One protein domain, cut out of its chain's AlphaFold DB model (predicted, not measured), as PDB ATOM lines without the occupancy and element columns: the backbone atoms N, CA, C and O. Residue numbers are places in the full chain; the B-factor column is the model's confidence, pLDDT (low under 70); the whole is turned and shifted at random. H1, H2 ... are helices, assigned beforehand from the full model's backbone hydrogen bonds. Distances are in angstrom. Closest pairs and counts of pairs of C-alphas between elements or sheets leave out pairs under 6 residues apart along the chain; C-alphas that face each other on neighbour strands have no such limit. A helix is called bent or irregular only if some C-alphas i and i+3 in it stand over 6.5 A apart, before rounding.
ATOM      1  N   ASN A  26     147.692 148.185 158.602       84.19
ATOM      2  CA  ASN A  26     148.254 149.523 158.785       84.19
ATOM      3  C   ASN A  26     148.799 149.713 160.209       84.19
ATOM      4  O   ASN A  26     149.834 150.352 160.373       84.19
ATOM      5  N   TYR A  27     148.148 149.125 161.222       84.75
ATOM      6  CA  TYR A  27     148.680 149.098 162.591       84.75
ATOM      7  C   TYR A  27     149.990 148.308 162.657       84.75
ATOM      8  O   TYR A  27     150.970 148.802 163.211       84.75
ATOM      9  N   TRP A  28     150.034 147.133 162.024       84.44
ATOM     10  CA  TRP A  28     151.240 146.311 161.944       84.44
ATOM     11  C   TRP A  28     152.413 147.067 161.310       84.44
ATOM     12  O   TRP A  28     153.471 147.186 161.918       84.44
ATOM     13  N   TRP A  29     152.210 147.662 160.132       81.31
ATOM     14  CA  TRP A  29     153.257 148.433 159.456       81.31
ATOM     15  C   TRP A  29     153.714 149.647 160.266       81.31
ATOM     16  O   TRP A  29     154.914 149.897 160.361       81.31
ATOM     17  N   SER A  30     152.791 150.373 160.909       87.31
ATOM     18  CA  SER A  30     153.163 151.499 161.775       87.31
ATOM     19  C   SER A  30     154.031 151.064 162.964       87.31
ATOM     20  O   SER A  30     154.968 151.776 163.325       87.31
ATOM     21  N   LEU A  31     153.771 149.875 163.525       89.25
ATOM     22  CA  LEU A  31     154.550 149.292 164.617       89.25
ATOM     23  C   LEU A  31     155.947 148.867 164.150       89.25
ATOM     24  O   LEU A  31     156.927 149.203 164.806       89.25
ATOM     25  N   VAL A  32     156.050 148.183 163.008       86.31
ATOM     26  CA  VAL A  32     157.339 147.745 162.441       86.31
ATOM     27  C   VAL A  32     158.258 148.943 162.186       86.31
ATOM     28  O   VAL A  32     159.416 148.930 162.600       86.31
ATOM     29  N   ILE A  33     157.736 150.012 161.576       86.75
ATOM     30  CA  ILE A  33     158.512 151.231 161.297       86.75
ATOM     31  C   ILE A  33     158.884 151.953 162.601       86.75
ATOM     32  O   ILE A  33     159.992 152.473 162.716       86.75
ATOM     33  N   PHE A  34     157.991 151.962 163.598       91.44
ATOM     34  CA  PHE A  34     158.277 152.549 164.910       91.44
ATOM     35  C   PHE A  34     159.447 151.844 165.604       91.44
ATOM     36  O   PHE A  34     160.408 152.490 166.013       91.44
ATOM     37  N   LEU A  35     159.385 150.513 165.695       88.69
ATOM     38  CA  LEU A  35     160.420 149.703 166.336       88.69
ATOM     39  C   LEU A  35     161.755 149.800 165.589       88.69
ATOM     40  O   LEU A  35     162.791 149.941 166.232       88.69
ATOM     41  N   GLY A  36     161.730 149.802 164.251       84.50
ATOM     42  CA  GLY A  36     162.926 150.018 163.433       84.50
ATOM     43  C   GLY A  36     163.559 151.394 163.660       84.50
ATOM     44  O   GLY A  36     164.764 151.490 163.878       84.50
ATOM     45  N   GLY A  37     162.745 152.458 163.699       88.25
ATOM     46  CA  GLY A  37     163.209 153.814 164.005       88.25
ATOM     47  C   GLY A  37     163.832 153.925 165.400       88.25
ATOM     48  O   GLY A  37     164.930 154.462 165.540       88.25
ATOM     49  N   CYS A  38     163.183 153.353 166.420       88.38
ATOM     50  CA  CYS A  38     163.737 153.265 167.774       88.38
ATOM     51  C   CYS A  38     165.067 152.501 167.799       88.38
ATOM     52  O   CYS A  38     166.017 152.969 168.420       88.38
ATOM     53  N   GLY A  39     165.151 151.361 167.107       84.12
ATOM     54  CA  GLY A  39     166.369 150.553 167.020       84.12
ATOM     55  C   GLY A  39     167.549 151.341 166.455       84.12
ATOM     56  O   GLY A  39     168.612 151.376 167.066       84.12
ATOM     57  N   PHE A  40     167.351 152.062 165.349       83.00
ATOM     58  CA  PHE A  40     168.410 152.876 164.747       83.00
ATOM     59  C   PHE A  40     168.873 154.038 165.632       83.00
ATOM     60  O   PHE A  40     170.074 154.299 165.720       83.00
ATOM     61  N   ILE A  41     167.953 154.708 166.332       85.12
ATOM     62  CA  ILE A  41     168.326 155.761 167.286       85.12
ATOM     63  C   ILE A  41     169.118 155.175 168.454       85.12
ATOM     64  O   ILE A  41     170.153 155.730 168.817       85.12
ATOM     65  N   LEU A  42     168.665 154.052 169.017       81.69
ATOM     66  CA  LEU A  42     169.346 153.386 170.126       81.69
ATOM     67  C   LEU A  42     170.757 152.944 169.736       81.69
ATOM     68  O   LEU A  42     171.691 153.210 170.486       81.69
ATOM     69  N   THR A  43     170.939 152.351 168.555       75.81
ATOM     70  CA  THR A  43     172.265 151.946 168.068       75.81
ATOM     71  C   THR A  43     173.176 153.156 167.834       75.81
ATOM     72  O   THR A  43     174.343 153.125 168.222       75.81
ATOM     73  N   GLY A  44     172.655 154.256 167.281       79.06
ATOM     74  CA  GLY A  44     173.432 155.487 167.113       79.06
ATOM     75  C   GLY A  44     173.841 156.133 168.446       79.06
ATOM     76  O   GLY A  44     174.998 156.513 168.616       79.06
ATOM     77  N   ILE A  45     172.940 156.172 169.438       79.12
ATOM     78  CA  ILE A  45     173.245 156.657 170.797       79.12
ATOM     79  C   ILE A  45     174.239 155.723 171.501       79.12
ATOM     80  O   ILE A  45     175.171 156.190 172.151       79.12
ATOM     81  N   SER A  46     174.089 154.406 171.354       74.00
ATOM     82  CA  SER A  46     175.019 153.424 171.922       74.00
ATOM     83  C   SER A  46     176.434 153.613 171.370       74.00
ATOM     84  O   SER A  46     177.400 153.561 172.130       74.00
ATOM     85  N   SER A  47     176.548 153.902 170.070       71.00
ATOM     86  CA  SER A  47     177.822 154.205 169.417       71.00
ATOM     87  C   SER A  47     178.463 155.497 169.949       71.00
ATOM     88  O   SER A  47     179.680 155.542 170.085       71.00
ATOM     89  N   TYR A  48     177.678 156.512 170.334       72.94
ATOM     90  CA  TYR A  48     178.203 157.754 170.930       72.94
ATOM     91  C   TYR A  48     178.890 157.520 172.280       72.94
ATOM     92  O   TYR A  48     179.934 158.101 172.566       72.94
ATOM     93  N   PHE A  49     178.312 156.660 173.121       72.44
ATOM     94  CA  PHE A  49     178.812 156.428 174.475       72.44
ATOM     95  C   PHE A  49     179.937 155.384 174.559       72.44
ATOM     96  O   PHE A  49     180.391 155.107 175.671       72.44
ATOM     97  N   ASN A  50     180.378 154.787 173.437       63.97
ATOM     98  CA  ASN A  50     181.343 153.669 173.405       63.97
ATOM     99  C   ASN A  50     180.994 152.540 174.401       63.97
ATOM    100  O   ASN A  50     181.846 151.817 174.916       63.97
ATOM    101  N   ARG A  51     179.703 152.408 174.709       57.97
ATOM    102  CA  ARG A  51     179.137 151.398 175.596       57.97
ATOM    103  C   ARG A  51     178.288 150.513 174.701       57.97
ATOM    104  O   ARG A  51     177.369 151.019 174.062       57.97
ATOM    105  N   ASN A  52     178.553 149.209 174.689       54.81
ATOM    106  CA  ASN A  52     177.623 148.217 174.146       54.81
ATOM    107  C   ASN A  52     176.409 148.167 175.078       54.81
ATOM    108  O   ASN A  52     176.313 147.304 175.948       54.81
ATOM    109  N   LEU A  53     175.532 149.165 174.982       50.81
ATOM    110  CA  LEU A  53     174.428 149.343 175.917       50.81
ATOM    111  C   LEU A  53     173.296 148.346 175.665       50.81
ATOM    112  O   LEU A  53     172.398 148.284 176.496       50.81
ATOM    113  N   TRP A  54     173.356 147.529 174.602       47.62
ATOM    114  CA  TRP A  54     172.393 146.458 174.352       47.62
ATOM    115  C   TRP A  54     172.970 145.224 173.641       47.62
ATOM    116  O   TRP A  54     173.645 145.320 172.620       47.62
ATOM    117  N   VAL A  55     172.600 144.059 174.186       45.09
ATOM    118  CA  VAL A  55     172.694 142.702 173.625       45.09
ATOM    119  C   VAL A  55     171.422 142.441 172.812       45.09
ATOM    120  O   VAL A  55     170.505 141.753 173.247       45.09
ATOM    121  N   LEU A  56     171.319 143.048 171.636       42.84
ATOM    122  CA  LEU A  56     170.454 142.542 170.572       42.84
ATOM    123  C   LEU A  56     171.287 142.552 169.291       42.84
ATOM    124  O   LEU A  56     171.924 143.567 169.010       42.84
ATOM    125  N   PRO A  57     171.308 141.454 168.517       42.22
ATOM    126  CA  PRO A  57     172.084 141.377 167.294       42.22
ATOM    127  C   PRO A  57     171.346 142.214 166.248       42.22
ATOM    128  O   PRO A  57     170.523 141.714 165.486       42.22
ATOM    129  N   LEU A  58     171.559 143.523 166.255       51.00
ATOM    130  CA  LEU A  58     170.958 144.471 165.318       51.00
ATOM    131  C   LEU A  58     172.065 145.191 164.551       51.00
ATOM    132  O   LEU A  58     172.065 146.410 164.394       51.00
ATOM    133  N   SER A  59     173.005 144.398 164.034       54.78
ATOM    134  CA  SER A  59     173.629 144.750 162.767       54.78
ATOM    135  C   SER A  59     172.515 144.852 161.720       54.78
ATOM    136  O   SER A  59     171.544 144.093 161.738       54.78
ATOM    137  N   VAL A  60     172.645 145.797 160.791       54.44
ATOM    138  CA  VAL A  60     171.763 145.880 159.619       54.44
ATOM    139  C   VAL A  60     171.692 144.514 158.912       54.44
ATOM    140  O   VAL A  60     170.613 144.106 158.490       54.44
ATOM    141  N   ALA A  61     172.800 143.762 158.907       55.38
ATOM    142  CA  ALA A  61     172.870 142.400 158.382       55.38
ATOM    143  C   ALA A  61     171.936 141.430 159.126       55.38
ATOM    144  O   ALA A  61     171.085 140.809 158.502       55.38
ATOM    145  N   THR A  62     171.981 141.378 160.461       62.84
ATOM    146  CA  THR A  62     171.133 140.459 161.239       62.84
ATOM    147  C   THR A  62     169.650 140.832 161.202       62.84
ATOM    148  O   THR A  62     168.787 139.966 161.352       62.84
ATOM    149  N   TRP A  63     169.316 142.107 160.976       65.69
ATOM    150  CA  TRP A  63     167.936 142.519 160.707       65.69
ATOM    151  C   TRP A  63     167.445 142.010 159.345       65.69
ATOM    152  O   TRP A  63     166.335 141.479 159.267       65.69
ATOM    153  N   PHE A  64     168.270 142.116 158.297       66.19
ATOM    154  CA  PHE A  64     167.957 141.556 156.980       66.19
ATOM    155  C   PHE A  64     167.862 140.029 157.010       66.19
ATOM    156  O   PHE A  64     166.896 139.486 156.476       66.19
ATOM    157  N   ASP A  65     168.767 139.353 157.718       69.69
ATOM    158  CA  ASP A  65     168.741 137.897 157.886       69.69
ATOM    159  C   ASP A  65     167.451 137.440 158.586       69.69
ATOM    160  O   ASP A  65     166.785 136.493 158.158       69.69
ATOM    161  N   ASN A  66     167.030 138.143 159.644       73.44
ATOM    162  CA  ASN A  66     165.770 137.858 160.334       73.44
ATOM    163  C   ASN A  66     164.541 138.139 159.455       73.44
ATOM    164  O   ASN A  66     163.561 137.389 159.511       73.44
ATOM    165  N   LEU A  67     164.582 139.187 158.630       74.44
ATOM    166  CA  LEU A  67     163.514 139.509 157.683       74.44
ATOM    167  C   LEU A  67     163.391 138.439 156.589       74.44
ATOM    168  O   LEU A  67     162.279 138.012 156.270       74.44
ATOM    169  N   GLU A  68     164.516 137.969 156.051       76.19
ATOM    170  CA  GLU A  68     164.558 136.894 155.060       76.19
ATOM    171  C   GLU A  68     164.051 135.574 155.658       76.19
ATOM    172  O   GLU A  68     163.219 134.892 155.055       76.19
ATOM    173  N   ASN A  69     164.471 135.234 156.879       79.56
ATOM    174  CA  ASN A  69     164.012 134.036 157.585       79.56
ATOM    175  C   ASN A  69     162.503 134.071 157.877       79.56
ATOM    176  O   ASN A  69     161.810 133.064 157.702       79.56
ATOM    177  N   PHE A  70     161.960 135.234 158.247       78.62
ATOM    178  CA  PHE A  70     160.516 135.425 158.389       78.62
ATOM    179  C   PHE A  70     159.782 135.270 157.047       78.62
ATOM    180  O   PHE A  70     158.768 134.574 156.971       78.62
ATOM    181  N   ALA A  71     160.310 135.852 155.968       80.12
ATOM    182  CA  ALA A  71     159.732 135.713 154.632       80.12
ATOM    183  C   ALA A  71     159.717 134.247 154.160       80.12
ATOM    184  O   ALA A  71     158.705 133.780 153.632       80.12
ATOM    185  N   LYS A  72     160.795 133.492 154.424       81.94
ATOM    186  CA  LYS A  72     160.876 132.042 154.172       81.94
ATOM    187  C   LYS A  72     159.845 131.261 154.992       81.94
ATOM    188  O   LYS A  72     159.202 130.358 154.458       81.94
ATOM    189  N   SER A  73     159.636 131.634 156.257       86.38
ATOM    190  CA  SER A  73     158.653 130.998 157.149       86.38
ATOM    191  C   SER A  73     157.215 131.092 156.620       86.38
ATOM    192  O   SER A  73     156.433 130.155 156.776       86.38
ATOM    193  N   LEU A  74     156.878 132.172 155.906       84.38
ATOM    194  CA  LEU A  74     155.552 132.373 155.315       84.38
ATOM    195  C   LEU A  74     155.266 131.494 154.085       84.38
ATOM    196  O   LEU A  74     154.125 131.473 153.626       84.38
ATOM    197  N   LYS A  75     156.269 130.786 153.536       81.19
ATOM    198  CA  LYS A  75     156.158 129.941 152.326       81.19
ATOM    199  C   LYS A  75     155.452 130.632 151.142       81.19
ATOM    200  O   LYS A  75     154.799 129.976 150.334       81.19
ATOM    201  N   ASN A  76     155.565 131.957 151.031       84.19
ATOM    202  CA  ASN A  76     154.915 132.749 149.989       84.19
ATOM    203  C   ASN A  76     155.969 133.317 149.030       84.19
ATOM    204  O   ASN A  76     156.746 134.196 149.409       84.19
ATOM    205  N   SER A  77     155.976 132.828 147.788       78.88
ATOM    206  CA  SER A  77     156.967 133.193 146.765       78.88
ATOM    207  C   SER A  77     156.953 134.684 146.421       78.88
ATOM    208  O   SER A  77     158.015 135.280 146.280       78.88
ATOM    209  N   MET A  78     155.777 135.314 146.392       83.31
ATOM    210  CA  MET A  78     155.635 136.746 146.108       83.31
ATOM    211  C   MET A  78     156.202 137.616 147.235       83.31
ATOM    212  O   MET A  78     156.780 138.672 146.987       83.31
ATOM    213  N   VAL A  79     156.021 137.197 148.491       77.62
ATOM    214  CA  VAL A  79     156.568 137.919 149.651       77.62
ATOM    215  C   VAL A  79     158.085 137.782 149.683       77.62
ATOM    216  O   VAL A  79     158.772 138.776 149.898       77.62
ATOM    217  N   LEU A  80     158.601 136.579 149.418       78.44
ATOM    218  CA  LEU A  80     160.036 136.318 149.355       78.44
ATOM    219  C   LEU A  80     160.717 137.164 148.269       78.44
ATOM    220  O   LEU A  80     161.747 137.776 148.524       78.44
ATOM    221  N   GLU A  81     160.118 137.244 147.080       81.62
ATOM    222  CA  GLU A  81     160.643 138.031 145.961       81.62
ATOM    223  C   GLU A  81     160.697 139.527 146.293       81.62
ATOM    224  O   GLU A  81     161.743 140.150 146.131       81.62
ATOM    225  N   LYS A  82     159.623 140.081 146.869       78.75
ATOM    226  CA  LYS A  82     159.584 141.489 147.298       78.75
ATOM    227  C   LYS A  82     160.581 141.805 148.407       78.75
ATOM    228  O   LYS A  82     161.154 142.891 148.428       78.75
ATOM    229  N   VAL A  83     160.778 140.876 149.342       78.06
ATOM    230  CA  VAL A  83     161.774 141.024 150.410       78.06
ATOM    231  C   VAL A  83     163.185 140.985 149.824       78.06
ATOM    232  O   VAL A  83     163.988 141.851 150.149       78.06
ATOM    233  N   ASN A  84     163.472 140.068 148.900       76.75
ATOM    234  CA  ASN A  84     164.769 139.990 148.226       76.75
ATOM    235  C   ASN A  84     165.056 141.220 147.351       76.75
ATOM    236  O   ASN A  84     166.189 141.696 147.314       76.75
ATOM    237  N   GLU A  85     164.048 141.757 146.665       79.62
ATOM    238  CA  GLU A  85     164.158 143.002 145.901       79.62
ATOM    239  C   GLU A  85     164.457 144.194 146.822       79.62
ATOM    240  O   GLU A  85     165.358 144.982 146.539       79.62
ATOM    241  N   PHE A  86     163.777 144.276 147.970       71.56
ATOM    242  CA  PHE A  86     164.047 145.277 149.001       71.56
ATOM    243  C   PHE A  86     165.475 145.160 149.553       71.56
ATOM    244  O   PHE A  86     166.190 146.158 149.575       71.56
ATOM    245  N   ILE A  87     165.917 143.947 149.911       69.44
ATOM    246  CA  ILE A  87     167.278 143.668 150.403       69.44
ATOM    247  C   ILE A  87     168.332 144.099 149.367       69.44
ATOM    248  O   ILE A  87     169.317 144.759 149.706       69.44
ATOM    249  N   ARG A  88     168.114 143.788 148.082       68.31
ATOM    250  CA  ARG A  88     169.002 144.209 146.984       68.31
ATOM    251  C   ARG A  88     169.009 145.723 146.783       68.31
ATOM    252  O   ARG A  88     170.074 146.294 146.584       68.31
ATOM    253  N   ALA A  89     167.856 146.384 146.863       63.28
ATOM    254  CA  ALA A  89     167.770 147.841 146.771       63.28
ATOM    255  C   ALA A  89     168.495 148.533 147.940       63.28
ATOM    256  O   ALA A  89     169.048 149.620 147.786       63.28
ATOM    257  N   THR A  90     168.551 147.880 149.100       56.53
ATOM    258  CA  THR A  90     169.296 148.351 150.270       56.53
ATOM    259  C   THR A  90     170.786 148.007 150.247       56.53
ATOM    260  O   THR A  90     171.503 148.413 151.152       56.53
ATOM    261  N   HIS A  91     171.304 147.364 149.195       54.06
ATOM    262  CA  HIS A  91     172.738 147.081 149.031       54.06
ATOM    263  C   HIS A  91     173.602 148.353 148.823       54.06
ATOM    264  O   HIS A  91     174.825 148.277 148.702       54.06
ATOM    265  N   PHE A  92     172.975 149.540 148.810       46.78
ATOM    266  CA  PHE A  92     173.642 150.831 149.015       46.78
ATOM    267  C   PHE A  92     174.254 150.964 150.425       46.78
ATOM    268  O   PHE A  92     175.199 151.726 150.616       46.78
ATOM    269  N   PHE A  93     173.755 150.210 151.410       44.53
ATOM    270  CA  PHE A  93     174.411 150.049 152.703       44.53
ATOM    271  C   PHE A  93     175.532 149.012 152.543       44.53
ATOM    272  O   PHE A  93     175.242 147.848 152.267       44.53
ATOM    273  N   PRO A  94     176.813 149.399 152.658       42.72
ATOM    274  CA  PRO A  94     177.903 148.460 152.448       42.72
ATOM    275  C   PRO A  94     177.870 147.366 153.526       42.72
ATOM    276  O   PRO A  94     177.828 147.668 154.718       42.72
ATOM    277  N   ASN A  95     177.973 146.095 153.115       44.16
ATOM    278  CA  ASN A  95     178.191 144.925 153.988       44.16
ATOM    279  C   ASN A  95     179.578 144.935 154.671       44.16
ATOM    280  O   ASN A  95     180.099 143.900 155.082       44.16
ATOM    281  N   THR A  96     180.226 146.094 154.774       38.41
ATOM    282  CA  THR A  96     181.556 146.243 155.361       38.41
ATOM    283  C   THR A  96     181.448 146.314 156.874       38.41
ATOM    284  O   THR A  96     181.526 147.389 157.461       38.41
ATOM    285  N   LEU A  97     181.279 145.158 157.503       37.03
ATOM    286  CA  LEU A  97     181.644 144.936 158.898       37.03
ATOM    287  C   LEU A  97     182.135 143.492 159.009       37.03
ATOM    288  O   LEU A  97     181.395 142.583 159.368       37.03
ATOM    289  N   ASN A  98     183.404 143.297 158.634       36.22
ATOM    290  CA  ASN A  98     184.155 142.103 159.003       36.22
ATOM    291  C   ASN A  98     184.105 141.954 160.531       36.22
ATOM    292  O   ASN A  98     184.271 142.935 161.262       36.22
ATOM    293  N   SER A  99     183.917 140.713 160.973       43.62
ATOM    294  CA  SER A  99     183.813 140.227 162.358       43.62
ATOM    295  C   SER A  99     184.916 140.690 163.318       43.62
ATOM    296  O   SER A  99     184.784 140.542 164.527       43.62
ATOM    297  N   ASP A 100     185.992 141.284 162.806       36.25
ATOM    298  CA  ASP A 100     187.195 141.598 163.577       36.25
ATOM    299  C   ASP A 100     187.230 143.074 164.034       36.25
ATOM    300  O   ASP A 100     188.083 143.469 164.830       36.25
ATOM    301  N   MET A 101     186.270 143.895 163.581       39.19
ATOM    302  CA  MET A 101     186.102 145.315 163.950       39.19
ATOM    303  C   MET A 101     185.006 145.557 165.006       39.19
ATOM    304  O   MET A 101     184.609 146.694 165.252       39.19
ATOM    305  N   GLU A 102     184.507 144.510 165.664       44.69
ATOM    306  CA  GLU A 102     183.375 144.614 166.601       44.69
ATOM    307  C   GLU A 102     183.740 145.282 167.944       44.69
ATOM    308  O   GLU A 102     182.865 145.633 168.735       44.69
ATOM    309  N   LYS A 103     185.035 145.507 168.221       43.69
ATOM    310  CA  LYS A 103     185.474 146.058 169.513       43.69
ATOM    311  C   LYS A 103     185.502 147.577 169.621       43.69
ATOM    312  O   LYS A 103     185.608 148.040 170.746       43.69
ATOM    313  N   ASN A 104     185.374 148.337 168.531       46.59
ATOM    314  CA  ASN A 104     185.212 149.797 168.566       46.59
ATOM    315  C   ASN A 104     184.647 150.282 167.221       46.59
ATOM    316  O   ASN A 104     185.419 150.549 166.300       46.59
ATOM    317  N   LEU A 105     183.322 150.421 167.090       53.22
ATOM    318  CA  LEU A 105     182.765 151.177 165.964       53.22
ATOM    319  C   LEU A 105     183.161 152.655 166.139       53.22
ATOM    320  O   LEU A 105     182.746 153.259 167.131       53.22
ATOM    321  N   PRO A 106     183.912 153.280 165.214       52.34
ATOM    322  CA  PRO A 106     184.108 154.719 165.261       52.34
ATOM    323  C   PRO A 106     182.747 155.398 165.059       52.34
ATOM    324  O   PRO A 106     182.118 155.273 164.009       52.34
ATOM    325  N   PHE A 107     182.282 156.123 166.082       54.03
ATOM    326  CA  PHE A 107     181.013 156.866 166.069       54.03
ATOM    327  C   PHE A 107     180.858 157.769 164.834       54.03
ATOM    328  O   PHE A 107     179.752 157.991 164.333       54.03
ATOM    329  N   PHE A 108     181.982 158.249 164.305       55.06
ATOM    330  CA  PHE A 108     182.043 159.128 163.155       55.06
ATOM    331  C   PHE A 108     182.539 158.375 161.907       55.06
ATOM    332  O   PHE A 108     183.646 157.838 161.953       55.06
ATOM    333  N   PRO A 109     181.793 158.341 160.780       62.38
ATOM    334  CA  PRO A 109     180.479 158.951 160.510       62.38
ATOM    335  C   PRO A 109     179.269 158.012 160.727       62.38
ATOM    336  O   PRO A 109     178.123 158.437 160.590       62.38
ATOM    337  N   GLN A 110     179.492 156.731 161.028       64.06
ATOM    338  CA  GLN A 110     178.471 155.683 160.900       64.06
ATOM    339  C   GLN A 110     177.337 155.771 161.940       64.06
ATOM    340  O   GLN A 110     176.173 155.556 161.595       64.06
ATOM    341  N   GLY A 111     177.643 156.131 163.193       70.44
ATOM    342  CA  GLY A 111     176.644 156.260 164.263       70.44
ATOM    343  C   GLY A 111     175.692 157.439 164.045       70.44
ATOM    344  O   GLY A 111     174.481 157.309 164.231       70.44
ATOM    345  N   LEU A 112     176.222 158.567 163.561       76.88
ATOM    346  CA  LEU A 112     175.440 159.766 163.243       76.88
ATOM    347  C   LEU A 112     174.468 159.532 162.080       76.88
ATOM    348  O   LEU A 112     173.303 159.932 162.149       76.88
ATOM    349  N   VAL A 113     174.925 158.835 161.037       79.00
ATOM    350  CA  VAL A 113     174.082 158.440 159.898       79.00
ATOM    351  C   VAL A 113     172.919 157.560 160.367       79.00
ATOM    352  O   VAL A 113     171.773 157.781 159.970       79.00
ATOM    353  N   LEU A 114     173.180 156.610 161.267       77.00
ATOM    354  CA  LEU A 114     172.155 155.716 161.800       77.00
ATOM    355  C   LEU A 114     171.110 156.455 162.650       77.00
ATOM    356  O   LEU A 114     169.909 156.247 162.467       77.00
ATOM    357  N   SER A 115     171.540 157.378 163.516       82.56
ATOM    358  CA  SER A 115     170.626 158.239 164.279       82.56
ATOM    359  C   SER A 115     169.738 159.095 163.373       82.56
ATOM    360  O   SER A 115     168.548 159.247 163.655       82.56
ATOM    361  N   PHE A 116     170.282 159.619 162.270       85.56
ATOM    362  CA  PHE A 116     169.515 160.404 161.304       85.56
ATOM    363  C   PHE A 116     168.412 159.573 160.631       85.56
ATOM    364  O   PHE A 116     167.250 159.987 160.608       85.56
ATOM    365  N   TYR A 117     168.736 158.362 160.164       84.00
ATOM    366  CA  TYR A 117     167.739 157.444 159.600       84.00
ATOM    367  C   TYR A 117     166.685 157.018 160.626       84.00
ATOM    368  O   TYR A 117     165.498 156.956 160.299       84.00
ATOM    369  N   GLY A 118     167.090 156.784 161.875       88.12
ATOM    370  CA  GLY A 118     166.164 156.485 162.962       88.12
ATOM    371  C   GLY A 118     165.169 157.620 163.226       88.12
ATOM    372  O   GLY A 118     163.970 157.370 163.364       88.12
ATOM    373  N   PHE A 119     165.626 158.875 163.204       91.56
ATOM    374  CA  PHE A 119     164.762 160.045 163.375       91.56
ATOM    375  C   PHE A 119     163.770 160.229 162.217       91.56
ATOM    376  O   PHE A 119     162.588 160.504 162.450       91.56
ATOM    377  N   LEU A 120     164.214 160.028 160.970       91.81
ATOM    378  CA  LEU A 120     163.328 160.040 159.800       91.81
ATOM    379  C   LEU A 120     162.279 158.923 159.878       91.81
ATOM    380  O   LEU A 120     161.089 159.175 159.665       91.81
ATOM    381  N   GLY A 121     162.700 157.709 160.244       89.19
ATOM    382  CA  GLY A 121     161.816 156.561 160.433       89.19
ATOM    383  C   GLY A 121     160.771 156.798 161.525       89.19
ATOM    384  O   GLY A 121     159.584 156.552 161.306       89.19
ATOM    385  N   LEU A 122     161.175 157.356 162.672       92.75
ATOM    386  CA  LEU A 122     160.240 157.727 163.736       92.75
ATOM    387  C   LEU A 122     159.279 158.831 163.309       92.75
ATOM    388  O   LEU A 122     158.084 158.707 163.555       92.75
ATOM    389  N   SER A 123     159.762 159.875 162.633       93.75
ATOM    390  CA  SER A 123     158.909 160.962 162.133       93.75
ATOM    391  C   SER A 123     157.829 160.429 161.187       93.75
ATOM    392  O   SER A 123     156.650 160.774 161.309       93.75
ATOM    393  N   PHE A 124     158.209 159.519 160.287       91.38
ATOM    394  CA  PHE A 124     157.269 158.852 159.393       91.38
ATOM    395  C   PHE A 124     156.305 157.926 160.148       91.38
ATOM    396  O   PHE A 124     155.098 157.948 159.898       91.38
ATOM    397  N   SER A 125     156.796 157.159 161.125       91.62
ATOM    398  CA  SER A 125     155.949 156.307 161.964       91.62
ATOM    399  C   SER A 125     154.915 157.117 162.754       91.62
ATOM    400  O   SER A 125     153.730 156.778 162.744       91.62
ATOM    401  N   PHE A 126     155.321 158.235 163.361       91.94
ATOM    402  CA  PHE A 126     154.408 159.148 164.046       91.94
ATOM    403  C   PHE A 126     153.343 159.693 163.099       91.94
ATOM    404  O   PHE A 126     152.169 159.729 163.463       91.94
ATOM    405  N   HIS A 127     153.707 160.047 161.866       89.50
ATOM    406  CA  HIS A 127     152.741 160.476 160.857       89.50
ATOM    407  C   HIS A 127     151.704 159.383 160.519       89.50
ATOM    408  O   HIS A 127     150.506 159.667 160.381       89.50
ATOM    409  N   LEU A 128     152.128 158.118 160.426       87.56
ATOM    410  CA  LEU A 128     151.223 156.983 160.209       87.56
ATOM    411  C   LEU A 128     150.304 156.750 161.415       87.56
ATOM    412  O   LEU A 128     149.090 156.607 161.246       87.56
ATOM    413  N   TRP A 129     150.853 156.778 162.628       88.94
ATOM    414  CA  TRP A 129     150.084 156.675 163.869       88.94
ATOM    415  C   TRP A 129     149.061 157.800 164.010       88.94
ATOM    416  O   TRP A 129     147.907 157.544 164.348       88.94
ATOM    417  N   PHE A 130     149.440 159.029 163.666       87.25
ATOM    418  CA  PHE A 130     148.542 160.177 163.601       87.25
ATOM    419  C   PHE A 130     147.410 159.917 162.594       87.25
ATOM    420  O   PHE A 130     146.226 160.017 162.914       87.25
ATOM    421  N   THR A 131     147.730 159.459 161.386       82.31
ATOM    422  CA  THR A 131     146.719 159.123 160.370       82.31
ATOM    423  C   THR A 131     145.725 158.053 160.855       82.31
ATOM    424  O   THR A 131     144.516 158.161 160.604       82.31
ATOM    425  N   LEU A 132     146.204 157.052 161.599       85.56
ATOM    426  CA  LEU A 132     145.377 156.018 162.228       85.56
ATOM    427  C   LEU A 132     144.517 156.572 163.370       85.56
ATOM    428  O   LEU A 132     143.318 156.279 163.436       85.56
ATOM    429  N   TYR A 133     145.102 157.405 164.232       84.69
ATOM    430  CA  TYR A 133     144.436 158.035 165.369       84.69
ATOM    431  C   TYR A 133     143.283 158.944 164.926       84.69
ATOM    432  O   TYR A 133     142.170 158.847 165.449       84.69
ATOM    433  N   TRP A 134     143.487 159.755 163.881       78.31
ATOM    434  CA  TRP A 134     142.446 160.629 163.325       78.31
ATOM    435  C   TRP A 134     141.342 159.887 162.558       78.31
ATOM    436  O   TRP A 134     140.371 160.521 162.130       78.31
ATOM    437  N   LYS A 135     141.434 158.555 162.434       79.50
ATOM    438  CA  LYS A 135     140.456 157.685 161.757       79.50
ATOM    439  C   LYS A 135     140.171 158.132 160.317       79.50
ATOM    440  O   LYS A 135     139.034 158.055 159.848       79.50
TER     441      LYS A 135
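Overview. This is residues 26 to 135 of the 229 residues of a protein of Symbiochloris handae (UniProt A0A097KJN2). Two pairs of antiparallel helices make a V: the two long helices H1 and H4 lie side by side as one arm, and the shorter helical hairpin H2 and H3 is the other, with a gap between the arms. Two long links, residues 49 to 59 and 93 to 106, join the arms at the narrow end of the V; the tip of the hairpin, residues 73 to 78, stands free at the open end, where the printed part also begins, with the first residue of H1, and ends, just after H4. The 110 printed residues include four named helices, H1, H2, H3 and H4 in chain order, and no named strand; the class is all helix. The whole is only just compact, close to loose, with a radius of gyration of the C-alphas of 15.5 A, and spans 43 by 35 by 24 A.

Arrangement. H1, residues 26 to 48, and H4, residues 107 to 133, touch with 53 pairs of C-alphas within 8 A. Their closest C-alphas are those of Gly 37 and Gly 118, 4.1 A apart. They run opposite ways at a shallow tilt of 25 degrees. H2, residues 60 to 73, and H3, residues 77 to 92, form a helical hairpin and touch, the closest C-alphas being those of Ala 71 and Leu 80 at 5.3 A. They run opposite ways at a shallow tilt of 10 degrees. H1 is apart from both H2 and H3, and H4 is apart from both as well. Every O i to N i+4 pair is within hydrogen-bond range in H1 and H2, while H3 has 11 of 12 and H4 has 22 of 23.

Along the chain. H1 begins at C-alpha 26, (148.254, 149.523, 158.785), and measures 33.3 A from first to last C-alpha. H2 measures 20.0 A and ends at C-alpha 73, (158.653, 130.998, 157.149). H3 measures 24.4 A and is irregular, but only just: C-alphas 89 and 92 are 7.0 A apart. H4, the longest helix with 27 residues, measures 36.6 A and ends at C-alpha 133, (144.436, 158.035, 165.369). It is neither bent nor irregular, but only just: C-alphas 108 and 111 are 6.2 A apart.

Size, cuts and confidence. The two C-alphas farthest apart are those of Asp 100 and Lys 135, at 49.5 A, while the first and last printed C-alphas, those of Asn 26 and Lys 135, are 11.7 A apart. The printed part has no cut. The links from H1 to H2, 11 residues, and from H3 to H4, 14 residues, are long; the link from H2 to H3, 3 residues, is tight. The mean pLDDT of the printed part is 71.6, and residues 50 to 65 and 87 to 110 are under 70.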